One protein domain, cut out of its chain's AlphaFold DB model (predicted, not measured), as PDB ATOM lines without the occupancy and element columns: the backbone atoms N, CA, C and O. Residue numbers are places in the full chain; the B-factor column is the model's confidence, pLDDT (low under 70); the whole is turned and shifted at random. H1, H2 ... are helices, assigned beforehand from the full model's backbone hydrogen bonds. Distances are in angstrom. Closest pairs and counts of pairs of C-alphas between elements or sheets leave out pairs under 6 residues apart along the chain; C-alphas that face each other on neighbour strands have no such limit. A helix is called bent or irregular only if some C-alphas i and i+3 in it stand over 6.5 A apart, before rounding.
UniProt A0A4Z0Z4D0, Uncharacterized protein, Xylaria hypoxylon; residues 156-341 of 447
ATOM      1  N   PRO A 156     250.478 143.165 112.194       90.94
ATOM      2  CA  PRO A 156     250.381 141.741 112.519       90.94
ATOM      3  C   PRO A 156     249.033 141.331 113.129       90.94
ATOM      4  O   PRO A 156     248.531 140.250 112.817       90.94
ATOM      5  N   LEU A 157     248.427 142.178 113.969       88.00
ATOM      6  CA  LEU A 157     247.093 141.944 114.527       88.00
ATOM      7  C   LEU A 157     245.999 142.115 113.465       88.00
ATOM      8  O   LEU A 157     245.106 141.275 113.405       88.00
ATOM      9  N   ILE A 158     246.106 143.127 112.596       90.62
ATOM     10  CA  ILE A 158     245.163 143.367 111.489       90.62
ATOM     11  C   ILE A 158     245.150 142.185 110.504       90.62
ATOM     12  O   ILE A 158     244.088 141.708 110.091       90.62
ATOM     13  N   VAL A 159     246.329 141.680 110.130       89.75
ATOM     14  CA  VAL A 159     246.479 140.526 109.226       89.75
ATOM     15  C   VAL A 159     246.002 139.235 109.900       89.75
ATOM     16  O   VAL A 159     245.310 138.426 109.275       89.75
ATOM     17  N   LEU A 160     246.293 139.047 111.192       87.94
ATOM     18  CA  LEU A 160     245.774 137.908 111.951       87.94
ATOM     19  C   LEU A 160     244.242 137.954 112.058       87.94
ATOM     20  O   LEU A 160     243.585 136.946 111.796       87.94
ATOM     21  N   GLY A 161     243.661 139.111 112.380       83.94
ATOM     22  CA  GLY A 161     242.214 139.293 112.483       83.94
ATOM     23  C   GLY A 161     241.499 139.011 111.160       83.94
ATOM     24  O   GLY A 161     240.495 138.295 111.130       83.94
ATOM     25  N   ALA A 162     242.086 139.455 110.047       85.44
ATOM     26  CA  ALA A 162     241.624 139.145 108.698       85.44
ATOM     27  C   ALA A 162     241.565 137.635 108.409       85.44
ATOM     28  O   ALA A 162     240.612 137.166 107.789       85.44
ATOM     29  N   SER A 163     242.564 136.870 108.868       84.94
ATOM     30  CA  SER A 163     242.638 135.415 108.648       84.94
ATOM     31  C   SER A 163     241.607 134.600 109.445       84.94
ATOM     32  O   SER A 163     241.268 133.488 109.047       84.94
ATOM     33  N   VAL A 164     241.097 135.148 110.555       83.62
ATOM     34  CA  VAL A 164     240.114 134.494 111.443       83.62
ATOM     35  C   VAL A 164     238.671 134.762 111.001       83.62
ATOM     36  O   VAL A 164     237.778 133.968 111.298       83.62
ATOM     37  N   LEU A 165     238.424 135.867 110.298       81.56
ATOM     38  CA  LEU A 165     237.095 136.239 109.810       81.56
ATOM     39  C   LEU A 165     236.732 135.514 108.508       81.56
ATOM     40  O   LEU A 165     237.560 135.338 107.615       81.56
ATOM     41  N   GLU A 166     235.451 135.166 108.352       77.56
ATOM     42  CA  GLU A 166     234.938 134.676 107.070       77.56
ATOM     43  C   GLU A 166     235.199 135.698 105.951       77.56
ATOM     44  O   GLU A 166     235.105 136.910 106.160       77.56
ATOM     45  N   LEU A 167     235.421 135.210 104.725       72.06
ATOM     46  CA  LEU A 167     235.767 136.012 103.539       72.06
ATOM     47  C   LEU A 167     234.848 137.231 103.302       72.06
ATOM     48  O   LEU A 167     235.257 138.227 102.711       72.06
ATOM     49  N   HIS A 168     233.593 137.163 103.751       74.69
ATOM     50  CA  HIS A 168     232.616 138.241 103.587       74.69
ATOM     51  C   HIS A 168     232.851 139.403 104.569       74.69
ATOM     52  O   HIS A 168     232.662 140.562 104.184       74.69
ATOM     53  N   TYR A 169     233.313 139.099 105.787       79.88
ATOM     54  CA  TYR A 169     233.630 140.043 106.868       79.88
ATOM     55  C   TYR A 169     235.108 140.444 106.913       79.88
ATOM     56  O   TYR A 169     235.443 141.442 107.544       79.88
ATOM     57  N   ASN A 170     235.989 139.722 106.215       84.56
ATOM     58  CA  ASN A 170     237.380 140.121 106.030       84.56
ATOM     59  C   ASN A 170     237.452 141.445 105.235       84.56
ATOM     60  O   ASN A 170     237.351 141.472 104.006       84.56
ATOM     61  N   LEU A 171     237.575 142.560 105.962       84.69
ATOM     62  CA  LEU A 171     237.768 143.899 105.400       84.69
ATOM     63  C   LEU A 171     239.177 144.052 104.812       84.69
ATOM     64  O   LEU A 171     239.308 144.568 103.708       84.69
ATOM     65  N   SER A 172     240.209 143.527 105.477       85.94
ATOM     66  CA  SER A 172     241.625 143.622 105.070       85.94
ATOM     67  C   SER A 172     241.977 142.960 103.737       85.94
ATOM     68  O   SER A 172     243.043 143.223 103.198       85.94
ATOM     69  N   ALA A 173     241.110 142.102 103.198       84.06
ATOM     70  CA  ALA A 173     241.237 141.569 101.841       84.06
ATOM     71  C   ALA A 173     240.651 142.504 100.758       84.06
ATOM     72  O   ALA A 173     240.826 142.246  99.569       84.06
ATOM     73  N   LYS A 174     239.917 143.557 101.148       87.88
ATOM     74  CA  LYS A 174     239.219 144.509 100.256       87.88
ATOM     75  C   LYS A 174     239.830 145.911 100.293       87.88
ATOM     76  O   LYS A 174     239.845 146.611  99.282       87.88
ATOM     77  N   ILE A 175     240.332 146.323 101.454       85.94
ATOM     78  CA  ILE A 175     241.261 147.448 101.623       85.94
ATOM     79  C   ILE A 175     242.693 146.909 101.554       85.94
ATOM     80  O   ILE A 175     243.004 145.933 102.222       85.94
ATOM     81  N   ASP A 176     243.561 147.524 100.749       89.56
ATOM     82  CA  ASP A 176     244.920 147.016 100.490       89.56
ATOM     83  C   ASP A 176     245.847 147.240 101.707       89.56
ATOM     84  O   ASP A 176     246.683 148.146 101.691       89.56
ATOM     85  N   VAL A 177     245.709 146.445 102.775       92.12
ATOM     86  CA  VAL A 177     246.460 146.644 104.037       92.12
ATOM     87  C   VAL A 177     247.980 146.583 103.836       92.12
ATOM     88  O   VAL A 177     248.700 147.333 104.483       92.12
ATOM     89  N   GLU A 178     248.480 145.806 102.873       91.81
ATOM     90  CA  GLU A 178     249.906 145.800 102.485       91.81
ATOM     91  C   GLU A 178     250.416 147.200 102.074       91.81
ATOM     92  O   GLU A 178     251.554 147.582 102.361       91.81
ATOM     93  N   LYS A 179     249.560 148.014 101.439       93.62
ATOM     94  CA  LYS A 179     249.886 149.403 101.079       93.62
ATOM     95  C   LYS A 179     249.785 150.343 102.283       93.62
ATOM     96  O   LYS A 179     250.493 151.342 102.313       93.62
ATOM     97  N   TRP A 180     248.938 150.029 103.268       94.56
ATOM     98  CA  TRP A 180     248.861 150.774 104.533       94.56
ATOM     99  C   TRP A 180     250.126 150.530 105.365       94.56
ATOM    100  O   TRP A 180     250.713 151.479 105.872       94.56
ATOM    101  N   GLU A 181     250.598 149.281 105.428       93.81
ATOM    102  CA  GLU A 181     251.883 148.935 106.044       93.81
ATOM    103  C   GLU A 181     253.051 149.620 105.317       93.81
ATOM    104  O   GLU A 181     253.910 150.221 105.959       93.81
ATOM    105  N   SER A 182     253.041 149.627 103.980       92.25
ATOM    106  CA  SER A 182     254.036 150.364 103.185       92.25
ATOM    107  C   SER A 182     254.025 151.871 103.498       92.25
ATOM    108  O   SER A 182     255.086 152.473 103.654       92.25
ATOM    109  N   ALA A 183     252.844 152.483 103.646       93.25
ATOM    110  CA  ALA A 183     252.706 153.891 104.025       93.25
ATOM    111  C   ALA A 183     253.213 154.172 105.448       93.25
ATOM    112  O   ALA A 183     253.894 155.172 105.665       93.25
ATOM    113  N   ALA A 184     252.955 153.268 106.398       94.06
ATOM    114  CA  ALA A 184     253.481 153.358 107.759       94.06
ATOM    115  C   ALA A 184     255.016 153.268 107.800       94.06
ATOM    116  O   ALA A 184     255.668 154.044 108.495       94.06
ATOM    117  N   GLN A 185     255.600 152.347 107.026       92.69
ATOM    118  CA  GLN A 185     257.053 152.194 106.915       92.69
ATOM    119  C   GLN A 185     257.704 153.429 106.268       92.69
ATOM    120  O   GLN A 185     258.717 153.915 106.770       92.69
ATOM    121  N   GLN A 186     257.103 153.977 105.203       91.88
ATOM    122  CA  GLN A 186     257.558 155.228 104.582       91.88
ATOM    123  C   GLN A 186     257.475 156.415 105.550       91.88
ATOM    124  O   GLN A 186     258.451 157.150 105.684       91.88
ATOM    125  N   LEU A 187     256.355 156.571 106.267       93.88
ATOM    126  CA  LEU A 187     256.181 157.613 107.283       93.88
ATOM    127  C   LEU A 187     257.265 157.528 108.369       93.88
ATOM    128  O   LEU A 187     257.916 158.532 108.649       93.88
ATOM    129  N   GLY A 188     257.507 156.336 108.924       92.88
ATOM    130  CA  GLY A 188     258.517 156.133 109.968       92.88
ATOM    131  C   GLY A 188     259.954 156.400 109.500       92.88
ATOM    132  O   GLY A 188     260.754 156.956 110.252       92.88
ATOM    133  N   GLU A 189     260.294 156.066 108.249       91.88
ATOM    134  CA  GLU A 189     261.579 156.462 107.652       91.88
ATOM    135  C   GLU A 189     261.657 157.993 107.478       91.88
ATOM    136  O   GLU A 189     262.643 158.590 107.913       91.88
ATOM    137  N   VAL A 190     260.626 158.650 106.927       92.62
ATOM    138  CA  VAL A 190     260.596 160.118 106.743       92.62
ATOM    139  C   VAL A 190     260.712 160.859 108.078       92.62
ATOM    140  O   VAL A 190     261.518 161.784 108.177       92.62
ATOM    141  N   GLN A 191     259.979 160.435 109.113       94.81
ATOM    142  CA  GLN A 191     260.080 160.984 110.472       94.81
ATOM    143  C   GLN A 191     261.499 160.818 111.030       94.81
ATOM    144  O   GLN A 191     262.116 161.797 111.446       94.81
ATOM    145  N   ARG A 192     262.089 159.620 110.919       94.06
ATOM    146  CA  ARG A 192     263.472 159.374 111.353       94.06
ATOM    147  C   ARG A 192     264.484 160.290 110.652       94.06
ATOM    148  O   ARG A 192     265.418 160.763 111.297       94.06
ATOM    149  N   PHE A 193     264.343 160.534 109.347       93.12
ATOM    150  CA  PHE A 193     265.245 161.449 108.632       93.12
ATOM    151  C   PHE A 193     264.998 162.918 108.960       93.12
ATOM    152  O   PHE A 193     265.967 163.681 108.993       93.12
ATOM    153  N   LEU A 194     263.748 163.302 109.223       94.06
ATOM    154  CA  LEU A 194     263.386 164.635 109.692       94.06
ATOM    155  C   LEU A 194     264.056 164.926 111.043       94.06
ATOM    156  O   LEU A 194     264.740 165.941 111.153       94.06
ATOM    157  N   ASP A 195     263.977 163.995 111.997       94.81
ATOM    158  CA  ASP A 195     264.615 164.109 113.317       94.81
ATOM    159  C   ASP A 195     266.150 164.157 113.222       94.81
ATOM    160  O   ASP A 195     266.807 164.997 113.839       94.81
ATOM    161  N   VAL A 196     266.756 163.272 112.419       96.56
ATOM    162  CA  VAL A 196     268.224 163.192 112.269       96.56
ATOM    163  C   VAL A 196     268.804 164.421 111.557       96.56
ATOM    164  O   VAL A 196     269.924 164.836 111.866       96.56
ATOM    165  N   ASN A 197     268.069 165.015 110.612       96.25
ATOM    166  CA  ASN A 197     268.544 166.135 109.795       96.25
ATOM    167  C   ASN A 197     267.900 167.483 110.150       96.25
ATOM    168  O   ASN A 197     268.139 168.456 109.429       96.25
ATOM    169  N   GLU A 198     267.139 167.575 111.245       96.62
ATOM    170  CA  GLU A 198     266.331 168.749 111.605       96.62
ATOM    171  C   GLU A 198     267.142 170.054 111.525       96.62
ATOM    172  O   GLU A 198     266.774 170.989 110.817       96.62
ATOM    173  N   ALA A 199     268.328 170.091 112.142       97.38
ATOM    174  CA  ALA A 199     269.207 171.263 112.133       97.38
ATOM    175  C   ALA A 199     269.704 171.660 110.724       97.38
ATOM    176  O   ALA A 199     269.920 172.845 110.448       97.38
ATOM    177  N   THR A 200     269.884 170.694 109.817       97.50
ATOM    178  CA  THR A 200     270.264 170.942 108.414       97.50
ATOM    179  C   THR A 200     269.077 171.472 107.618       97.50
ATOM    180  O   THR A 200     269.234 172.424 106.848       97.50
ATOM    181  N   LEU A 201     267.890 170.903 107.838       96.75
ATOM    182  CA  LEU A 201     266.643 171.329 107.205       96.75
ATOM    183  C   LEU A 201     266.259 172.745 107.654       96.75
ATOM    184  O   LEU A 201     266.061 173.609 106.802       96.75
ATOM    185  N   ILE A 202     266.298 173.038 108.960       97.94
ATOM    186  CA  ILE A 202     266.062 174.382 109.523       97.94
ATOM    187  C   ILE A 202     267.036 175.401 108.919       97.94
ATOM    188  O   ILE A 202     266.645 176.523 108.602       97.94
ATOM    189  N   LYS A 203     268.303 175.025 108.708       97.88
ATOM    190  CA  LYS A 203     269.307 175.906 108.092       97.88
ATOM    191  C   LYS A 203     269.044 176.189 106.603       97.88
ATOM    192  O   LYS A 203     269.477 177.232 106.116       97.88
ATOM    193  N   LYS A 204     268.398 175.269 105.878       97.56
ATOM    194  CA  LYS A 204     268.110 175.392 104.437       97.56
ATOM    195  C   LYS A 204     266.755 176.038 104.133       97.56
ATOM    196  O   LYS A 204     266.685 176.862 103.228       97.56
ATOM    197  N   HIS A 205     265.722 175.649 104.875       96.62
ATOM    198  CA  HIS A 205     264.309 175.969 104.626       96.62
ATOM    199  C   HIS A 205     263.735 176.956 105.659       96.62
ATOM    200  O   HIS A 205     262.753 177.643 105.409       96.62
ATOM    201  N   GLY A 206     264.393 177.103 106.812       97.69
ATOM    202  CA  GLY A 206     263.906 177.915 107.924       97.69
ATOM    203  C   GLY A 206     263.079 177.102 108.919       97.69
ATOM    204  O   GLY A 206     262.519 176.055 108.604       97.69
ATOM    205  N   TYR A 207     263.022 177.589 110.159       97.69
ATOM    206  CA  TYR A 207     262.352 176.896 111.262       97.69
ATOM    207  C   TYR A 207     260.845 176.721 111.022       97.69
ATOM    208  O   TYR A 207     260.322 175.622 111.177       97.69
ATOM    209  N   GLU A 208     260.161 177.784 110.592       97.31
ATOM    210  CA  GLU A 208     258.710 177.775 110.368       97.31
ATOM    211  C   GLU A 208     258.292 176.775 109.281       97.31
ATOM    212  O   GLU A 208     257.296 176.076 109.444       97.31
ATOM    213  N   GLU A 209     259.073 176.645 108.203       96.19
ATOM    214  CA  GLU A 209     258.768 175.720 107.108       96.19
ATOM    215  C   GLU A 209     258.982 174.249 107.511       96.19
ATOM    216  O   GLU A 209     258.187 173.386 107.141       96.19
ATOM    217  N   VAL A 210     260.000 173.959 108.331       96.75
ATOM    218  CA  VAL A 210     260.249 172.607 108.867       96.75
ATOM    219  C   VAL A 210     259.207 172.211 109.916       96.75
ATOM    220  O   VAL A 210     258.715 171.084 109.892       96.75
ATOM    221  N   GLN A 211     258.808 173.132 110.794       96.62
ATOM    222  CA  GLN A 211     257.732 172.883 111.760       96.62
ATOM    223  C   GLN A 211     256.378 172.710 111.064       96.62
ATOM    224  O   GLN A 211     255.612 171.811 111.418       96.62
ATOM    225  N   LYS A 212     256.109 173.496 110.010       95.31
ATOM    226  CA  LYS A 212     254.945 173.273 109.152       95.31
ATOM    227  C   LYS A 212     255.000 171.892 108.491       95.31
ATOM    228  O   LYS A 212     254.006 171.184 108.543       95.31
ATOM    229  N   PHE A 213     256.146 171.469 107.949       95.94
ATOM    230  CA  PHE A 213     256.294 170.125 107.377       95.94
ATOM    231  C   PHE A 213     255.983 169.015 108.392       95.94
ATOM    232  O   PHE A 213     255.267 168.078 108.053       95.94
ATOM    233  N   HIS A 214     256.455 169.136 109.637       95.62
ATOM    234  CA  HIS A 214     256.150 168.173 110.701       95.62
ATOM    235  C   HIS A 214     254.640 168.130 111.018       95.62
ATOM    236  O   HIS A 214     254.053 167.052 111.119       95.62
ATOM    237  N   SER A 215     253.990 169.297 111.098       95.19
ATOM    238  CA  SER A 215     252.536 169.414 111.290       95.19
ATOM    239  C   SER A 215     251.735 168.835 110.116       95.19
ATOM    240  O   SER A 215     250.792 168.078 110.337       95.19
ATOM    241  N   ASP A 216     252.109 169.166 108.877       95.19
ATOM    242  CA  ASP A 216     251.450 168.688 107.659       95.19
ATOM    243  C   ASP A 216     251.634 167.164 107.509       95.19
ATOM    244  O   ASP A 216     250.696 166.466 107.137       95.19
ATOM    245  N   LEU A 217     252.801 166.609 107.861       95.31
ATOM    246  CA  LEU A 217     253.057 165.163 107.832       95.31
ATOM    247  C   LEU A 217     252.187 164.403 108.848       95.31
ATOM    248  O   LEU A 217     251.592 163.378 108.503       95.31
ATOM    249  N   ASN A 218     252.054 164.926 110.069       94.94
ATOM    250  CA  ASN A 218     251.144 164.367 111.068       94.94
ATOM    251  C   ASN A 218     249.678 164.435 110.591       94.94
ATOM    252  O   ASN A 218     248.954 163.442 110.621       94.94
ATOM    253  N   LEU A 219     249.242 165.594 110.091       94.56
ATOM    254  CA  LEU A 219     247.848 165.835 109.714       94.56
ATOM    255  C   LEU A 219     247.412 165.088 108.440       94.56
ATOM    256  O   LEU A 219     246.288 164.592 108.384       94.56
ATOM    257  N   LEU A 220     248.282 165.004 107.430       95.31
ATOM    258  CA  LEU A 220     247.966 164.445 106.109       95.31
ATOM    259  C   LEU A 220     248.327 162.963 105.962       95.31
ATOM    260  O   LEU A 220     247.795 162.304 105.069       95.31
ATOM    261  N   VAL A 221     249.227 162.432 106.798       95.38
ATOM    262  CA  VAL A 221     249.692 161.038 106.700       95.38
ATOM    263  C   VAL A 221     249.445 160.260 107.987       95.38
ATOM    264  O   VAL A 221     248.760 159.239 107.947       95.38
ATOM    265  N   GLU A 222     249.963 160.727 109.125       95.81
ATOM    266  CA  GLU A 222     249.906 159.959 110.376       95.81
ATOM    267  C   GLU A 222     248.478 159.814 110.920       95.81
ATOM    268  O   GLU A 222     248.017 158.692 111.149       95.81
ATOM    269  N   LYS A 223     247.747 160.925 111.081       95.06
ATOM    270  CA  LYS A 223     246.382 160.925 111.628       95.06
ATOM    271  C   LYS A 223     245.417 160.066 110.777       95.06
ATOM    272  O   LYS A 223     244.780 159.186 111.361       95.06
ATOM    273  N   PRO A 224     245.310 160.220 109.436       96.19
ATOM    274  CA  PRO A 224     244.433 159.379 108.610       96.19
ATOM    275  C   PRO A 224     244.767 157.882 108.683       96.19
ATOM    276  O   PRO A 224     243.864 157.043 108.747       96.19
ATOM    277  N   LEU A 225     246.061 157.547 108.719       96.00
ATOM    278  CA  LEU A 225     246.544 156.174 108.848       96.00
ATOM    279  C   LEU A 225     246.159 155.574 110.211       96.00
ATOM    280  O   LEU A 225     245.590 154.481 110.256       96.00
ATOM    281  N   LYS A 226     246.387 156.308 111.310       95.56
ATOM    282  CA  LYS A 226     246.011 155.892 112.672       95.56
ATOM    283  C   LYS A 226     244.504 155.698 112.833       95.56
ATOM    284  O   LYS A 226     244.094 154.690 113.406       95.56
ATOM    285  N   ILE A 227     243.676 156.585 112.270       94.69
ATOM    286  CA  ILE A 227     242.210 156.419 112.238       94.69
ATOM    287  C   ILE A 227     241.830 155.119 111.523       94.69
ATOM    288  O   ILE A 227     241.084 154.306 112.072       94.69
ATOM    289  N   GLY A 228     242.363 154.902 110.316       95.38
ATOM    290  CA  GLY A 228     242.074 153.705 109.527       95.38
ATOM    291  C   GLY A 228     242.446 152.415 110.253       95.38
ATOM    292  O   GLY A 228     241.641 151.484 110.303       95.38
ATOM    293  N   CYS A 229     243.637 152.367 110.855       95.38
ATOM    294  CA  CYS A 229     244.092 151.221 111.640       95.38
ATOM    295  C   CYS A 229     243.226 150.988 112.883       95.38
ATOM    296  O   CYS A 229     242.764 149.868 113.085       95.38
ATOM    297  N   PHE A 230     242.949 152.028 113.675       94.19
ATOM    298  CA  PHE A 230     242.155 151.913 114.899       94.19
ATOM    299  C   PHE A 230     240.740 151.384 114.627       94.19
ATOM    300  O   PHE A 230     240.314 150.411 115.252       94.19
ATOM    301  N   VAL A 231     240.031 151.966 113.652       94.31
ATOM    302  CA  VAL A 231     238.668 151.529 113.304       94.31
ATOM    303  C   VAL A 231     238.676 150.108 112.730       94.31
ATOM    304  O   VAL A 231     237.793 149.310 113.047       94.31
ATOM    305  N   LEU A 232     239.686 149.746 111.932       94.38
ATOM    306  CA  LEU A 232     239.825 148.390 111.399       94.38
ATOM    307  C   LEU A 232     240.110 147.352 112.496       94.38
ATOM    308  O   LEU A 232     239.474 146.297 112.503       94.38
ATOM    309  N   GLU A 233     241.023 147.642 113.428       93.56
ATOM    310  CA  GLU A 233     241.329 146.773 114.572       93.56
ATOM    311  C   GLU A 233     240.108 146.598 115.488       93.56
ATOM    312  O   GLU A 233     239.790 145.469 115.874       93.56
ATOM    313  N   TYR A 234     239.375 147.682 115.770       91.56
ATOM    314  CA  TYR A 234     238.127 147.649 116.535       91.56
ATOM    315  C   TYR A 234     237.059 146.779 115.856       91.56
ATOM    316  O   TYR A 234     236.523 145.851 116.473       91.56
ATOM    317  N   LEU A 235     236.796 147.013 114.565       92.56
ATOM    318  CA  LEU A 235     235.834 146.230 113.786       92.56
ATOM    319  C   LEU A 235     236.198 144.745 113.756       92.56
ATOM    320  O   LEU A 235     235.343 143.895 114.008       92.56
ATOM    321  N   GLN A 236     237.459 144.414 113.474       91.56
ATOM    322  CA  GLN A 236     237.908 143.024 113.456       91.56
ATOM    323  C   GLN A 236     237.802 142.368 114.832       91.56
ATOM    324  O   GLN A 236     237.279 141.258 114.935       91.56
ATOM    325  N   GLY A 237     238.268 143.045 115.886       89.00
ATOM    326  CA  GLY A 237     238.213 142.544 117.256       89.00
ATOM    327  C   GLY A 237     236.786 142.191 117.670       89.00
ATOM    328  O   GLY A 237     236.536 141.073 118.133       89.00
ATOM    329  N   THR A 238     235.836 143.092 117.423       88.38
ATOM    330  CA  THR A 238     234.435 142.891 117.811       88.38
ATOM    331  C   THR A 238     233.718 141.875 116.910       88.38
ATOM    332  O   THR A 238     232.967 141.041 117.418       88.38
ATOM    333  N   LEU A 239     234.007 141.820 115.602       88.06
ATOM    334  CA  LEU A 239     233.491 140.758 114.718       88.06
ATOM    335  C   LEU A 239     234.036 139.362 115.093       88.06
ATOM    336  O   LEU A 239     233.307 138.368 115.022       88.06
ATOM    337  N   ILE A 240     235.288 139.267 115.555       87.75
ATOM    338  CA  ILE A 240     235.869 138.022 116.090       87.75
ATOM    339  C   ILE A 240     235.211 137.632 117.423       87.75
ATOM    340  O   ILE A 240     235.019 136.446 117.689       87.75
ATOM    341  N   GLN A 241     234.829 138.595 118.265       86.44
ATOM    342  CA  GLN A 241     234.060 138.301 119.480       86.44
ATOM    343  C   GLN A 241     232.647 137.804 119.142       86.44
ATOM    344  O   GLN A 241     232.260 136.745 119.631       86.44
ATOM    345  N   LEU A 242     231.928 138.475 118.234       84.12
ATOM    346  CA  LEU A 242     230.592 138.071 117.758       84.12
ATOM    347  C   LEU A 242     230.568 136.681 117.102       84.12
ATOM    348  O   LEU A 242     229.570 135.963 117.183       84.12
ATOM    349  N   THR A 243     231.666 136.276 116.458       80.50
ATOM    350  CA  THR A 243     231.820 134.914 115.921       80.50
ATOM    351  C   THR A 243     232.260 133.901 116.980       80.50
ATOM    352  O   THR A 243     231.969 132.720 116.822       80.50
ATOM    353  N   LYS A 244     232.872 134.311 118.097       81.75
ATOM    354  CA  LYS A 244     233.235 133.406 119.208       81.75
ATOM    355  C   LYS A 244     232.120 133.187 120.229       81.75
ATOM    356  O   LYS A 244     232.040 132.092 120.779       81.75
ATOM    357  N   THR A 245     231.223 134.149 120.449       72.19
ATOM    358  CA  THR A 245     230.085 134.054 121.396       72.19
ATOM    359  C   THR A 245     228.940 133.156 120.897       72.19
ATOM    360  O   THR A 245     227.765 133.373 121.194       72.19
ATOM    361  N   HIS A 246     229.282 132.085 120.171       57.62
ATOM    362  CA  HIS A 246     228.347 131.110 119.611       57.62
ATOM    363  C   HIS A 246     227.462 130.406 120.653       57.62
ATOM    364  O   HIS A 246     226.448 129.828 120.266       57.62
ATOM    365  N   VAL A 247     227.857 130.450 121.930       56.69
ATOM    366  CA  VAL A 247     227.254 129.720 123.052       56.69
ATOM    367  C   VAL A 247     226.083 130.476 123.698       56.69
ATOM    368  O   VAL A 247     225.091 129.837 124.037       56.69
ATOM    369  N   ASP A 248     226.151 131.810 123.814       58.09
ATOM    370  CA  ASP A 248     225.155 132.598 124.570       58.09
ATOM    371  C   ASP A 248     224.146 133.359 123.697       58.09
ATOM    372  O   ASP A 248     222.971 133.448 124.055       58.09
ATOM    373  N   ILE A 249     224.554 133.885 122.532       61.69
ATOM    374  CA  ILE A 249     223.636 134.633 121.654       61.69
ATOM    375  C   ILE A 249     222.785 133.633 120.862       61.69
ATOM    376  O   ILE A 249     223.249 133.062 119.864       61.69
ATOM    377  N   LYS A 250     221.553 133.401 121.333       64.25
ATOM    378  CA  LYS A 250     220.684 132.297 120.893       64.25
ATOM    379  C   LYS A 250     220.089 132.472 119.501       64.25
ATOM    380  O   LYS A 250     219.780 131.454 118.879       64.25
ATOM    381  N   SER A 251     219.932 133.695 118.986       81.25
ATOM    382  CA  SER A 251     219.397 133.893 117.632       81.25
ATOM    383  C   SER A 251     220.406 134.485 116.644       81.25
ATOM    384  O   SER A 251     221.190 135.389 116.937       81.25
ATOM    385  N   LEU A 252     220.338 134.002 115.398       80.44
ATOM    386  CA  LEU A 252     221.041 134.598 114.256       80.44
ATOM    387  C   LEU A 252     220.602 136.058 114.017       80.44
ATOM    388  O   LEU A 252     221.359 136.841 113.447       80.44
ATOM    389  N   SER A 253     219.387 136.414 114.451       81.94
ATOM    390  CA  SER A 253     218.836 137.764 114.328       81.94
ATOM    391  C   SER A 253     219.527 138.749 115.271       81.94
ATOM    392  O   SER A 253     219.924 139.817 114.817       81.94
ATOM    393  N   GLU A 254     219.748 138.374 116.537       85.44
ATOM    394  CA  GLU A 254     220.527 139.174 117.497       85.44
ATOM    395  C   GLU A 254     221.937 139.447 116.963       85.44
ATOM    396  O   GLU A 254     222.339 140.600 116.859       85.44
ATOM    397  N   ARG A 255     222.662 138.407 116.517       81.81
ATOM    398  CA  ARG A 255     224.031 138.574 115.988       81.81
ATOM    399  C   ARG A 255     224.087 139.516 114.785       81.81
ATOM    400  O   ARG A 255     225.039 140.283 114.655       81.81
ATOM    401  N   ARG A 256     223.074 139.479 113.908       84.69
ATOM    402  CA  ARG A 256     222.955 140.431 112.793       84.69
ATOM    403  C   ARG A 256     222.649 141.841 113.279       84.69
ATOM    404  O   ARG A 256     223.277 142.762 112.777       84.69
ATOM    405  N   ALA A 257     221.743 142.013 114.241       87.88
ATOM    406  CA  ALA A 257     221.441 143.322 114.815       87.88
ATOM    407  C   ALA A 257     222.692 143.955 115.449       87.88
ATOM    408  O   ALA A 257     223.038 145.081 115.101       87.88
ATOM    409  N   THR A 258     223.441 143.207 116.269       88.69
ATOM    410  CA  THR A 258     224.692 143.695 116.873       88.69
ATOM    411  C   THR A 258     225.766 143.994 115.826       88.69
ATOM    412  O   THR A 258     226.438 145.015 115.922       88.69
ATOM    413  N   ALA A 259     225.913 143.159 114.789       88.81
ATOM    414  CA  ALA A 259     226.850 143.435 113.698       88.81
ATOM    415  C   ALA A 259     226.449 144.670 112.867       88.81
ATOM    416  O   ALA A 259     227.319 145.409 112.419       88.81
ATOM    417  N   VAL A 260     225.149 144.909 112.658       91.56
ATOM    418  CA  VAL A 260     224.647 146.110 111.968       91.56
ATOM    419  C   VAL A 260     224.877 147.366 112.805       91.56
ATOM    420  O   VAL A 260     225.304 148.364 112.231       91.56
ATOM    421  N   GLN A 261     224.650 147.317 114.124       92.62
ATOM    422  CA  GLN A 261     224.949 148.441 115.015       92.62
ATOM    423  C   GLN A 261     226.453 148.742 115.016       92.62
ATOM    424  O   GLN A 261     226.833 149.843 114.649       92.62
ATOM    425  N   LEU A 262     227.311 147.739 115.237       92.06
ATOM    426  CA  LEU A 262     228.772 147.899 115.193       92.06
ATOM    427  C   LEU A 262     229.270 148.573 113.898       92.06
ATOM    428  O   LEU A 262     230.168 149.414 113.922       92.06
ATOM    429  N   LEU A 263     228.703 148.187 112.749       94.06
ATOM    430  CA  LEU A 263     229.055 148.768 111.451       94.06
ATOM    431  C   LEU A 263     228.502 150.189 111.270       94.06
ATOM    432  O   LEU A 263     229.098 150.965 110.530       94.06
ATOM    433  N   ARG A 264     227.392 150.532 111.932       94.81
ATOM    434  CA  ARG A 264     226.841 151.893 111.988       94.81
ATOM    435  C   ARG A 264     227.681 152.795 112.893       94.81
ATOM    436  O   ARG A 264     227.979 153.917 112.499       94.81
ATOM    437  N   ASP A 265     228.116 152.297 114.047       92.75
ATOM    438  CA  ASP A 265     228.977 153.033 114.978       92.75
ATOM    439  C   ASP A 265     230.300 153.402 114.286       92.75
ATOM    440  O   ASP A 265     230.704 154.563 114.273       92.75
ATOM    441  N   ALA A 266     230.928 152.429 113.613       93.50
ATOM    442  CA  ALA A 266     232.157 152.641 112.848       93.50
ATOM    443  C   ALA A 266     231.967 153.556 111.621       93.50
ATOM    444  O   ALA A 266     232.863 154.328 111.291       93.50
ATOM    445  N   GLU A 267     230.817 153.493 110.946       95.75
ATOM    446  CA  GLU A 267     230.454 154.414 109.859       95.75
ATOM    447  C   GLU A 267     230.362 155.860 110.364       95.75
ATOM    448  O   GLU A 267     231.028 156.735 109.816       95.75
ATOM    449  N   LEU A 268     229.607 156.106 111.438       94.00
ATOM    450  CA  LEU A 268     229.450 157.438 112.035       94.00
ATOM    451  C   LEU A 268     230.780 157.979 112.581       94.00
ATOM    452  O   LEU A 268     231.079 159.167 112.437       94.00
ATOM    453  N   GLN A 269     231.603 157.102 113.158       92.56
ATOM    454  CA  GLN A 269     232.949 157.419 113.624       92.56
ATOM    455  C   GLN A 269     233.875 157.836 112.466       92.56
ATOM    456  O   GLN A 269     234.563 158.854 112.564       92.56
ATOM    457  N   LEU A 270     233.857 157.102 111.346       94.44
ATOM    458  CA  LEU A 270     234.628 157.447 110.146       94.44
ATOM    459  C   LEU A 270     234.122 158.732 109.487       94.44
ATOM    460  O   LEU A 270     234.938 159.581 109.141       94.44
ATOM    461  N   GLU A 271     232.808 158.920 109.349       95.19
ATOM    462  CA  GLU A 271     232.239 160.158 108.801       95.19
ATOM    463  C   GLU A 271     232.628 161.394 109.620       95.19
ATOM    464  O   GLU A 271     232.915 162.446 109.041       95.19
ATOM    465  N   ARG A 272     232.650 161.283 110.954       93.38
ATOM    466  CA  ARG A 272     233.090 162.358 111.855       93.38
ATOM    467  C   ARG A 272     234.560 162.707 111.611       93.38
ATOM    468  O   ARG A 272     234.882 163.879 111.422       93.38
ATOM    469  N   GLU A 273     235.438 161.707 111.570       92.56
ATOM    470  CA  GLU A 273     236.867 161.945 111.361       92.56
ATOM    471  C   GLU A 273     237.195 162.426 109.945       92.56
ATOM    472  O   GLU A 273     238.019 163.326 109.809       92.56
ATOM    473  N   ILE A 274     236.524 161.920 108.903       93.69
ATOM    474  CA  ILE A 274     236.699 162.381 107.513       93.69
ATOM    475  C   ILE A 274     236.369 163.873 107.392       93.69
ATOM    476  O   ILE A 274     237.156 164.617 106.812       93.69
ATOM    477  N   ARG A 275     235.280 164.344 108.015       92.56
ATOM    478  CA  ARG A 275     234.955 165.784 108.066       92.56
ATOM    479  C   ARG A 275     236.015 166.598 108.822       92.56
ATOM    480  O   ARG A 275     236.249 167.751 108.486       92.56
ATOM    481  N   SER A 276     236.694 166.006 109.811       90.44
ATOM    482  CA  SER A 276     237.835 166.644 110.498       90.44
ATOM    483  C   SER A 276     239.128 166.676 109.661       90.44
ATOM    484  O   SER A 276     240.069 167.384 110.019       90.44
ATOM    485  N   LEU A 277     239.183 165.895 108.576       88.94
ATOM    486  CA  LEU A 277     240.316 165.755 107.657       88.94
ATOM    487  C   LEU A 277     240.110 166.516 106.332       88.94
ATOM    488  O   LEU A 277     240.908 166.350 105.409       88.94
ATOM    489  N   GLU A 278     239.091 167.377 106.221       79.88
ATOM    490  CA  GLU A 278     238.959 168.323 105.103       79.88
ATOM    491  C   GLU A 278     240.041 169.416 105.187       79.88
ATOM    492  O   GLU A 278     239.808 170.537 105.646       79.88
ATOM    493  N   VAL A 279     241.258 169.082 104.749       80.38
ATOM    494  CA  VAL A 279     242.417 169.979 104.800       80.38
ATOM    495  C   VAL A 279     242.910 170.305 103.392       80.38
ATOM    496  O   VAL A 279     243.333 169.435 102.640       80.38
ATOM    497  N   ASN A 280     242.925 171.596 103.052       83.25
ATOM    498  CA  ASN A 280     243.434 172.113 101.774       83.25
ATOM    499  C   ASN A 280     244.971 172.292 101.757       83.25
ATOM    500  O   ASN A 280     245.488 173.145 101.033       83.25
ATOM    501  N   SER A 281     245.710 171.546 102.582       85.88
ATOM    502  CA  SER A 281     247.177 171.575 102.623       85.88
ATOM    503  C   SER A 281     247.770 170.386 101.878       85.88
ATOM    504  O   SER A 281     247.253 169.276 101.956       85.88
ATOM    505  N   SER A 282     248.907 170.615 101.230       92.56
ATOM    506  CA  SER A 282     249.801 169.573 100.729       92.56
ATOM    507  C   SER A 282     251.146 169.678 101.439       92.56
ATOM    508  O   SER A 282     251.542 170.776 101.849       92.56
ATOM    509  N   LEU A 283     251.884 168.572 101.495       92.62
ATOM    510  CA  LEU A 283     253.278 168.563 101.922       92.62
ATOM    511  C   LEU A 283     254.106 169.574 101.097       92.62
ATOM    512  O   LEU A 283     253.813 169.809  99.915       92.62
ATOM    513  N   PRO A 284     255.153 170.191 101.678       92.88
ATOM    514  CA  PRO A 284     255.967 171.171 100.969       92.88
ATOM    515  C   PRO A 284     256.649 170.572  99.737       92.88
ATOM    516  O   PRO A 284     257.250 169.499  99.795       92.88
ATOM    517  N   SER A 285     256.636 171.306  98.624       93.38
ATOM    518  CA  SER A 285     257.173 170.839  97.336       93.38
ATOM    519  C   SER A 285     258.685 170.575  97.335       93.38
ATOM    520  O   SER A 285     259.185 169.888  96.444       93.38
ATOM    521  N   TRP A 286     259.422 171.075  98.333       94.06
ATOM    522  CA  TRP A 286     260.836 170.753  98.529       94.06
ATOM    523  C   TRP A 286     261.065 169.397  99.210       94.06
ATOM    524  O   TRP A 286     262.126 168.812  98.999       94.06
ATOM    525  N   ALA A 287     260.114 168.871  99.993       92.69
ATOM    526  CA  ALA A 287     260.334 167.670 100.805       92.69
ATOM    527  C   ALA A 287     260.661 166.418  99.958       92.69
ATOM    528  O   ALA A 287     261.661 165.763 100.257       92.69
ATOM    529  N   PRO A 288     259.972 166.134  98.827       90.69
ATOM    530  CA  PRO A 288     260.348 165.029  97.934       90.69
ATOM    531  C   PRO A 288     261.690 165.216  97.207       90.69
ATOM    532  O   PRO A 288     262.207 164.264  96.621       90.69
ATOM    533  N   LEU A 289     262.236 166.438  97.210       91.19
ATOM    534  CA  LEU A 289     263.483 166.819  96.538       91.19
ATOM    535  C   LEU A 289     264.674 166.941  97.505       91.19
ATOM    536  O   LEU A 289     265.815 167.030  97.047       91.19
ATOM    537  N   ALA A 290     264.438 166.940  98.820       92.00
ATOM    538  CA  ALA A 290     265.485 167.074  99.827       92.00
ATOM    539  C   ALA A 290     266.364 165.809  99.880       92.00
ATOM    540  O   ALA A 290     265.849 164.731 100.185       92.00
ATOM    541  N   PRO A 291     267.686 165.892  99.623       90.25
ATOM    542  CA  PRO A 291     268.581 164.742  99.771       90.25
ATOM    543  C   PRO A 291     268.717 164.285 101.229       90.25
ATOM    544  O   PRO A 291     269.016 163.121 101.470       90.25
ATOM    545  N   GLU A 292     268.451 165.164 102.199       91.44
ATOM    546  CA  GLU A 292     268.394 164.837 103.629       91.44
ATOM    547  C   GLU A 292     267.290 163.829 104.000       91.44
ATOM    548  O   GLU A 292     267.414 163.152 105.016       91.44
ATOM    549  N   LEU A 293     266.222 163.737 103.198       89.88
ATOM    550  CA  LEU A 293     265.065 162.861 103.437       89.88
ATOM    551  C   LEU A 293     265.099 161.580 102.578       89.88
ATOM    552  O   LEU A 293     264.092 160.886 102.462       89.88
ATOM    553  N   GLN A 294     266.238 161.273 101.948       86.56
ATOM    554  CA  GLN A 294     266.418 160.097 101.090       86.56
ATOM    555  C   GLN A 294     267.140 158.973 101.844       86.56
ATOM    556  O   GLN A 294     268.135 159.209 102.529       86.56
ATOM    557  N   SER A 295     266.668 157.735 101.672       81.62
ATOM    558  CA  SER A 295     267.211 156.532 102.318       81.62
ATOM    559  C   SER A 295     267.668 155.518 101.273       81.62
ATOM    560  O   SER A 295     267.103 155.445 100.183       81.62
ATOM    561  N   GLU A 296     268.601 154.632 101.621       80.88
ATOM    562  CA  GLU A 296     268.855 153.433 100.802       80.88
ATOM    563  C   GLU A 296     267.613 152.522 100.742       80.88
ATOM    564  O   GLU A 296     267.323 151.934  99.704       80.88
ATOM    565  N   ASN A 297     266.827 152.481 101.828       78.81
ATOM    566  CA  ASN A 297     265.556 151.751 101.907       78.81
ATOM    567  C   ASN A 297     264.406 152.450 101.158       78.81
ATOM    568  O   ASN A 297     263.319 151.892 101.035       78.81
ATOM    569  N   CYS A 298     264.605 153.702 100.745       76.81
ATOM    570  CA  CYS A 298     263.535 154.610 100.365       76.81
ATOM    571  C   CYS A 298     264.084 155.644  99.357       76.81
ATOM    572  O   CYS A 298     264.529 156.730  99.746       76.81
ATOM    573  N   PRO A 299     264.143 155.277  98.059       72.50
ATOM    574  CA  PRO A 299     264.763 156.098  97.022       72.50
ATOM    575  C   PRO A 299     264.089 157.471  96.837       72.50
ATOM    576  O   PRO A 299     262.913 157.628  97.180       72.50
ATOM    577  N   PRO A 300     264.781 158.460  96.226       67.88
ATOM    578  CA  PRO A 300     264.187 159.751  95.875       67.88
ATOM    579  C   PRO A 300     262.830 159.607  95.181       67.88
ATOM    580  O   PRO A 300     262.641 158.734  94.331       67.88
ATOM    581  N   LEU A 301     261.888 160.480  95.557       71.75
ATOM    582  CA  LEU A 301     260.457 160.454  95.211       71.75
ATOM    583  C   LEU A 301     259.659 159.251  95.756       71.75
ATOM    584  O   LEU A 301     258.470 159.409  96.016       71.75
ATOM    585  N   GLN A 302     260.263 158.079  95.979       80.62
ATOM    586  CA  GLN A 302     259.533 156.883  96.423       80.62
ATOM    587  C   GLN A 302     259.063 156.968  97.882       80.62
ATOM    588  O   GLN A 302     257.997 156.448  98.182       80.62
ATOM    589  N   CYS A 303     259.761 157.687  98.768       84.56
ATOM    590  CA  CYS A 303     259.297 157.911 100.152       84.56
ATOM    591  C   CYS A 303     257.998 158.694 100.278       84.56
ATOM    592  O   CYS A 303     257.333 158.627 101.303       84.56
ATOM    593  N   PHE A 304     257.662 159.461  99.245       88.00
ATOM    594  CA  PHE A 304     256.461 160.277  99.203       88.00
ATOM    595  C   PHE A 304     255.448 159.699  98.212       88.00
ATOM    596  O   PHE A 304     254.541 160.418  97.797       88.00
ATOM    597  N   MET A 305     255.585 158.421  97.823       88.19
ATOM    598  CA  MET A 305     254.680 157.745  96.893       88.19
ATOM    599  C   MET A 305     254.399 156.283  97.263       88.19
ATOM    600  O   MET A 305     255.300 155.456  97.403       88.19
ATOM    601  N   ILE A 306     253.113 155.934  97.261       83.12
ATOM    602  CA  ILE A 306     252.618 154.560  97.320       83.12
ATOM    603  C   ILE A 306     252.177 154.160  95.909       83.12
ATOM    604  O   ILE A 306     251.100 154.518  95.425       83.12
ATOM    605  N   GLY A 307     253.058 153.443  95.206       85.12
ATOM    606  CA  GLY A 307     252.885 153.114  93.790       85.12
ATOM    607  C   GLY A 307     252.986 154.360  92.906       85.12
ATOM    608  O   GLY A 307     254.084 154.821  92.615       85.12
ATOM    609  N   THR A 308     251.841 154.890  92.469       86.00
ATOM    610  CA  THR A 308     251.736 156.105  91.632       86.00
ATOM    611  C   THR A 308     251.010 157.260  92.328       86.00
ATOM    612  O   THR A 308     250.761 158.287  91.702       86.00
ATOM    613  N   THR A 309     250.610 157.089  93.590       90.19
ATOM    614  CA  THR A 309     249.856 158.079  94.374       90.19
ATOM    615  C   THR A 309     250.782 158.692  95.419       90.19
ATOM    616  O   THR A 309     251.573 157.957  96.006       90.19
ATOM    617  N   SER A 310     250.704 160.004  95.670       92.12
ATOM    618  CA  SER A 310     251.489 160.620  96.748       92.12
ATOM    619  C   SER A 310     251.089 160.058  98.116       92.12
ATOM    620  O   SER A 310     249.945 159.647  98.312       92.12
ATOM    621  N   LEU A 311     252.029 160.020  99.064       93.19
ATOM    622  CA  LEU A 311     251.817 159.443 100.397       93.19
ATOM    623  C   LEU A 311     250.647 160.123 101.135       93.19
ATOM    624  O   LEU A 311     249.800 159.434 101.694       93.19
ATOM    625  N   GLU A 312     250.547 161.452 101.040       93.69
ATOM    626  CA  GLU A 312     249.417 162.257 101.540       93.69
ATOM    627  C   GLU A 312     248.075 161.855 100.896       93.69
ATOM    628  O   GLU A 312     247.118 161.543 101.597       93.69
ATOM    629  N   ALA A 313     247.996 161.769  99.562       93.81
ATOM    630  CA  ALA A 313     246.748 161.469  98.860       93.81
ATOM    631  C   ALA A 313     246.329 160.003  99.041       93.81
ATOM    632  O   ALA A 313     245.143 159.674  98.989       93.81
ATOM    633  N   PHE A 314     247.300 159.115  99.265       95.19
ATOM    634  CA  PHE A 314     247.046 157.738  99.651       95.19
ATOM    635  C   PHE A 314     246.485 157.659 101.076       95.19
ATOM    636  O   PHE A 314     245.444 157.033 101.277       95.19
ATOM    637  N   ALA A 315     247.134 158.315 102.044       95.31
ATOM    638  CA  ALA A 315     246.747 158.275 103.451       95.31
ATOM    639  C   ALA A 315     245.401 158.966 103.719       95.31
ATOM    640  O   ALA A 315     244.548 158.378 104.380       95.31
ATOM    641  N   LEU A 316     245.137 160.140 103.138       95.06
ATOM    642  CA  LEU A 316     243.831 160.814 103.237       95.06
ATOM    643  C   LEU A 316     242.669 159.955 102.706       95.06
ATOM    644  O   LEU A 316     241.544 160.062 103.188       95.06
ATOM    645  N   ASN A 317     242.932 159.061 101.749       95.50
ATOM    646  CA  ASN A 317     241.930 158.149 101.194       95.50
ATOM    647  C   ASN A 317     241.746 156.859 102.029       95.50
ATOM    648  O   ASN A 317     240.861 156.054 101.732       95.50
ATOM    649  N   ILE A 318     242.549 156.631 103.079       96.00
ATOM    650  CA  ILE A 318     242.419 155.452 103.955       96.00
ATOM    651  C   ILE A 318     241.063 155.444 104.688       96.00
ATOM    652  O   ILE A 318     240.337 154.454 104.530       96.00
ATOM    653  N   PRO A 319     240.654 156.508 105.418       96.19
ATOM    654  CA  PRO A 319     239.358 156.530 106.095       96.19
ATOM    655  C   PRO A 319     238.177 156.427 105.123       96.19
ATOM    656  O   PRO A 319     237.252 155.663 105.382       96.19
ATOM    657  N   GLN A 320     238.230 157.115 103.974       95.81
ATOM    658  CA  GLN A 320     237.163 157.066 102.966       95.81
ATOM    659  C   GLN A 320     237.008 155.665 102.360       95.81
ATOM    660  O   GLN A 320     235.902 155.132 102.300       95.81
ATOM    661  N   ARG A 321     238.109 155.010 101.963       95.81
ATOM    662  CA  ARG A 321     238.045 153.644 101.419       95.81
ATOM    663  C   ARG A 321     237.574 152.627 102.467       95.81
ATOM    664  O   ARG A 321     236.921 151.646 102.108       95.81
ATOM    665  N   LEU A 322     237.889 152.844 103.747       96.31
ATOM    666  CA  LEU A 322     237.353 152.031 104.839       96.31
ATOM    667  C   LEU A 322     235.847 152.276 105.031       96.31
ATOM    668  O   LEU A 322     235.104 151.300 105.121       96.31
ATOM    669  N   LEU A 323     235.389 153.533 105.008       96.69
ATOM    670  CA  LEU A 323     233.970 153.906 105.082       96.69
ATOM    671  C   LEU A 323     233.157 153.233 103.966       96.69
ATOM    672  O   LEU A 323     232.162 152.567 104.255       96.69
ATOM    673  N   ASP A 324     233.626 153.303 102.718       96.50
ATOM    674  CA  ASP A 324     232.996 152.642 101.568       96.50
ATOM    675  C   ASP A 324     232.816 151.123 101.789       96.50
ATOM    676  O   ASP A 324     231.785 150.544 101.432       96.50
ATOM    677  N   GLU A 325     233.816 150.439 102.358       95.44
ATOM    678  CA  GLU A 325     233.739 148.997 102.640       95.44
ATOM    679  C   GLU A 325     232.877 148.668 103.867       95.44
ATOM    680  O   GLU A 325     232.152 147.665 103.843       95.44
ATOM    681  N   VAL A 326     232.881 149.518 104.898       95.31
ATOM    682  CA  VAL A 326     231.971 149.423 106.051       95.31
ATOM    683  C   VAL A 326     230.521 149.576 105.589       95.31
ATOM    684  O   VAL A 326     229.693 148.727 105.916       95.31
ATOM    685  N   GLN A 327     230.216 150.555 104.734       95.38
ATOM    686  CA  GLN A 327     228.885 150.756 104.150       95.38
ATOM    687  C   GLN A 327     228.428 149.556 103.306       95.38
ATOM    688  O   GLN A 327     227.310 149.053 103.485       95.38
ATOM    689  N   LYS A 328     229.301 149.021 102.439       93.44
ATOM    690  CA  LYS A 328     229.026 147.789 101.667       93.44
ATOM    691  C   LYS A 328     228.773 146.584 102.577       93.44
ATOM    692  O   LYS A 328     227.946 145.729 102.243       93.44
ATOM    693  N   LEU A 329     229.478 146.484 103.706       91.00
ATOM    694  CA  LEU A 329     229.311 145.399 104.672       91.00
ATOM    695  C   LEU A 329     228.022 145.563 105.493       91.00
ATOM    696  O   LEU A 329     227.280 144.591 105.643       91.00
ATOM    697  N   LYS A 330     227.699 146.790 105.922       93.25
ATOM    698  CA  LYS A 330     226.457 147.164 106.620       93.25
ATOM    699  C   LYS A 330     225.232 146.810 105.781       93.25
ATOM    700  O   LYS A 330     224.346 146.107 106.261       93.25
ATOM    701  N   ALA A 331     225.224 147.189 104.501       89.75
ATOM    702  CA  ALA A 331     224.151 146.836 103.571       89.75
ATOM    703  C   ALA A 331     223.980 145.307 103.439       89.75
ATOM    704  O   ALA A 331     222.863 144.794 103.518       89.75
ATOM    705  N   LYS A 332     225.079 144.549 103.305       87.06
ATOM    706  CA  LYS A 332     225.031 143.073 103.260       87.06
ATOM    707  C   LYS A 332     224.490 142.459 104.557       87.06
ATOM    708  O   LYS A 332     223.748 141.480 104.491       87.06
ATOM    709  N   ALA A 333     224.835 143.026 105.714       85.62
ATOM    710  CA  ALA A 333     224.341 142.575 107.013       85.62
ATOM    711  C   ALA A 333     222.840 142.879 107.207       85.62
ATOM    712  O   ALA A 333     222.108 142.006 107.673       85.62
ATOM    713  N   GLN A 334     222.379 144.064 106.783       86.25
ATOM    714  CA  GLN A 334     220.978 144.501 106.868       86.25
ATOM    715  C   GLN A 334     220.040 143.689 105.961       86.25
ATOM    716  O   GLN A 334     219.046 143.147 106.438       86.25
ATOM    717  N   TYR A 335     220.352 143.558 104.666       80.31
ATOM    718  CA  TYR A 335     219.469 142.861 103.712       80.31
ATOM    719  C   TYR A 335     219.621 141.330 103.732       80.31
ATOM    720  O   TYR A 335     218.757 140.605 103.227       80.31
ATOM    721  N   GLY A 336     220.713 140.830 104.318       68.00
ATOM    722  CA  GLY A 336     221.032 139.411 104.419       68.00
ATOM    723  C   GLY A 336     221.259 138.709 103.071       68.00
ATOM    724  O   GLY A 336     221.066 139.251 101.983       68.00
ATOM    725  N   ILE A 337     221.631 137.428 103.145       57.16
ATOM    726  CA  ILE A 337     221.897 136.573 101.968       57.16
ATOM    727  C   ILE A 337     220.648 136.414 101.069       57.16
ATOM    728  O   ILE A 337     220.756 136.117  99.881       57.16
ATOM    729  N   TRP A 338     219.451 136.665 101.611       49.38
ATOM    730  CA  TRP A 338     218.174 136.536 100.904       49.38
ATOM    731  C   TRP A 338     218.066 137.448  99.672       49.38
ATOM    732  O   TRP A 338     217.417 137.083  98.692       49.38
ATOM    733  N   HIS A 339     218.719 138.616  99.681       49.69
ATOM    734  CA  HIS A 339     218.738 139.499  98.515       49.69
ATOM    735  C   HIS A 339     219.863 139.188  97.524       49.69
ATOM    736  O   HIS A 339     219.643 139.373  96.331       49.69
ATOM    737  N   THR A 340     221.018 138.659  97.945       49.78
ATOM    738  CA  THR A 340     222.068 138.245  96.993       49.78
ATOM    739  C   THR A 340     221.672 137.003  96.203       49.78
ATOM    740  O   THR A 340     221.927 136.957  95.001       49.78
ATOM    741  N   SER A 341     220.972 136.040  96.814       46.91
ATOM    742  CA  SER A 341     220.386 134.911  96.078       46.91
ATOM    743  C   SER A 341     219.273 135.364  95.128       46.91
ATOM    744  O   SER A 341     219.221 134.898  93.991       46.91
TER     745      SER A 341
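AT A GLANCE: This is residues 156 to 341 of the 447 residues of an uncharacterized protein of Xylaria hypoxylon (UniProt A0A4Z0Z4D0). A long, loose rod of helices is built along the bent helix H3, with H2 folded alongside its first arm H3a, and H4 and H5 side by side along its second arm H3b. The short H1 packs on H3b, residues 277 to 310 loop out toward the H2 and H3a end and back, and H6 is at the end of H5. The 186 printed residues include six named helices, H1 to H6 in chain order, and no named strand; the class is all helix. The whole is loose, with a radius of gyration of the C-alphas of 19.8 A and spans of 66 by 31 by 29 A.

IN THESE COORDINATES: H1, residues 156 to 164, is 12.6 A long and begins at C-alpha 156 (250.381, 141.741, 112.519). H2, residues 177 to 205, spans 34.3 A; it is irregular, with C-alphas 196 and 199 8.1 A apart and a kink of 80 degrees near residue 199. H3, residues 207 to 244, was assigned as one helix by its hydrogen bonds but is bent, with C-alphas 220 and 223 6.7 A apart. Its arms are H3a, residues 207 to 220, 19.7 A, and H3b, residues 223 to 244, 31.4 A, at a shallow tilt of 25 degrees. H4, residues 252 to 276, spans 36.4 A. H5, residues 311 to 335, spans 36.5 A; it is only just irregular, with C-alphas 316 and 319 6.8 A apart. H6, residues 337 to 341, is 6.3 A long and ends at C-alpha 341 (220.386, 134.911, 96.078).

HOW THE PARTS SIT: H2, H3a, H3b, H4 and H5 form a bundle, helices or arms grouped along one another. H3b and H4 are a hairpin that touches at a shallow tilt of 6 degrees, closest at the C-alphas of Val 231 and Ala 266, 6.6 A. H4 and H5 are another, closest at Leu 263 and Lys 330, C-alphas 5.7 A apart. H5 touches H3b with residues 315 to 322 alone, running the same way; the C-alphas of Gly 228 and Pro 319 are closest, 5.2 A. H2 and H3a, also a hairpin, touch through residues 198 to 202 and 209 to 210 alone, closest at the C-alphas of Ile 202 and Val 210, 6.1 A. H2 touches H5 with residues 180 to 183 alone, closest at the C-alphas of Ala 183 and Leu 311, 6.7 A. H1 touches H3b at a tilt of 36 degrees, only just steep, closest at the C-alphas of Gly 161 and Gln 236, 5.8 A. H5 and H6 meet only through their link. Every O i to N i+4 pair is within hydrogen-bond range in H1, H3a, H3b, H4 and H6, against 23 of 25 in H2 and 18 of 21 in H5.

THE WHOLE: The C-alphas of Lys 203 and Lys 250 are the two farthest apart, at 66.6 A. The printed part has no cut. The links H1 to H2 and H4 to H5 are long, with 12 and 34 residues. Residues 247 to 254, of which 252 to 254 belong to H4, stand free. The mean pLDDT of the printed part is 88.4; residues 246 to 250, 300 and 336 to 341 are under 70.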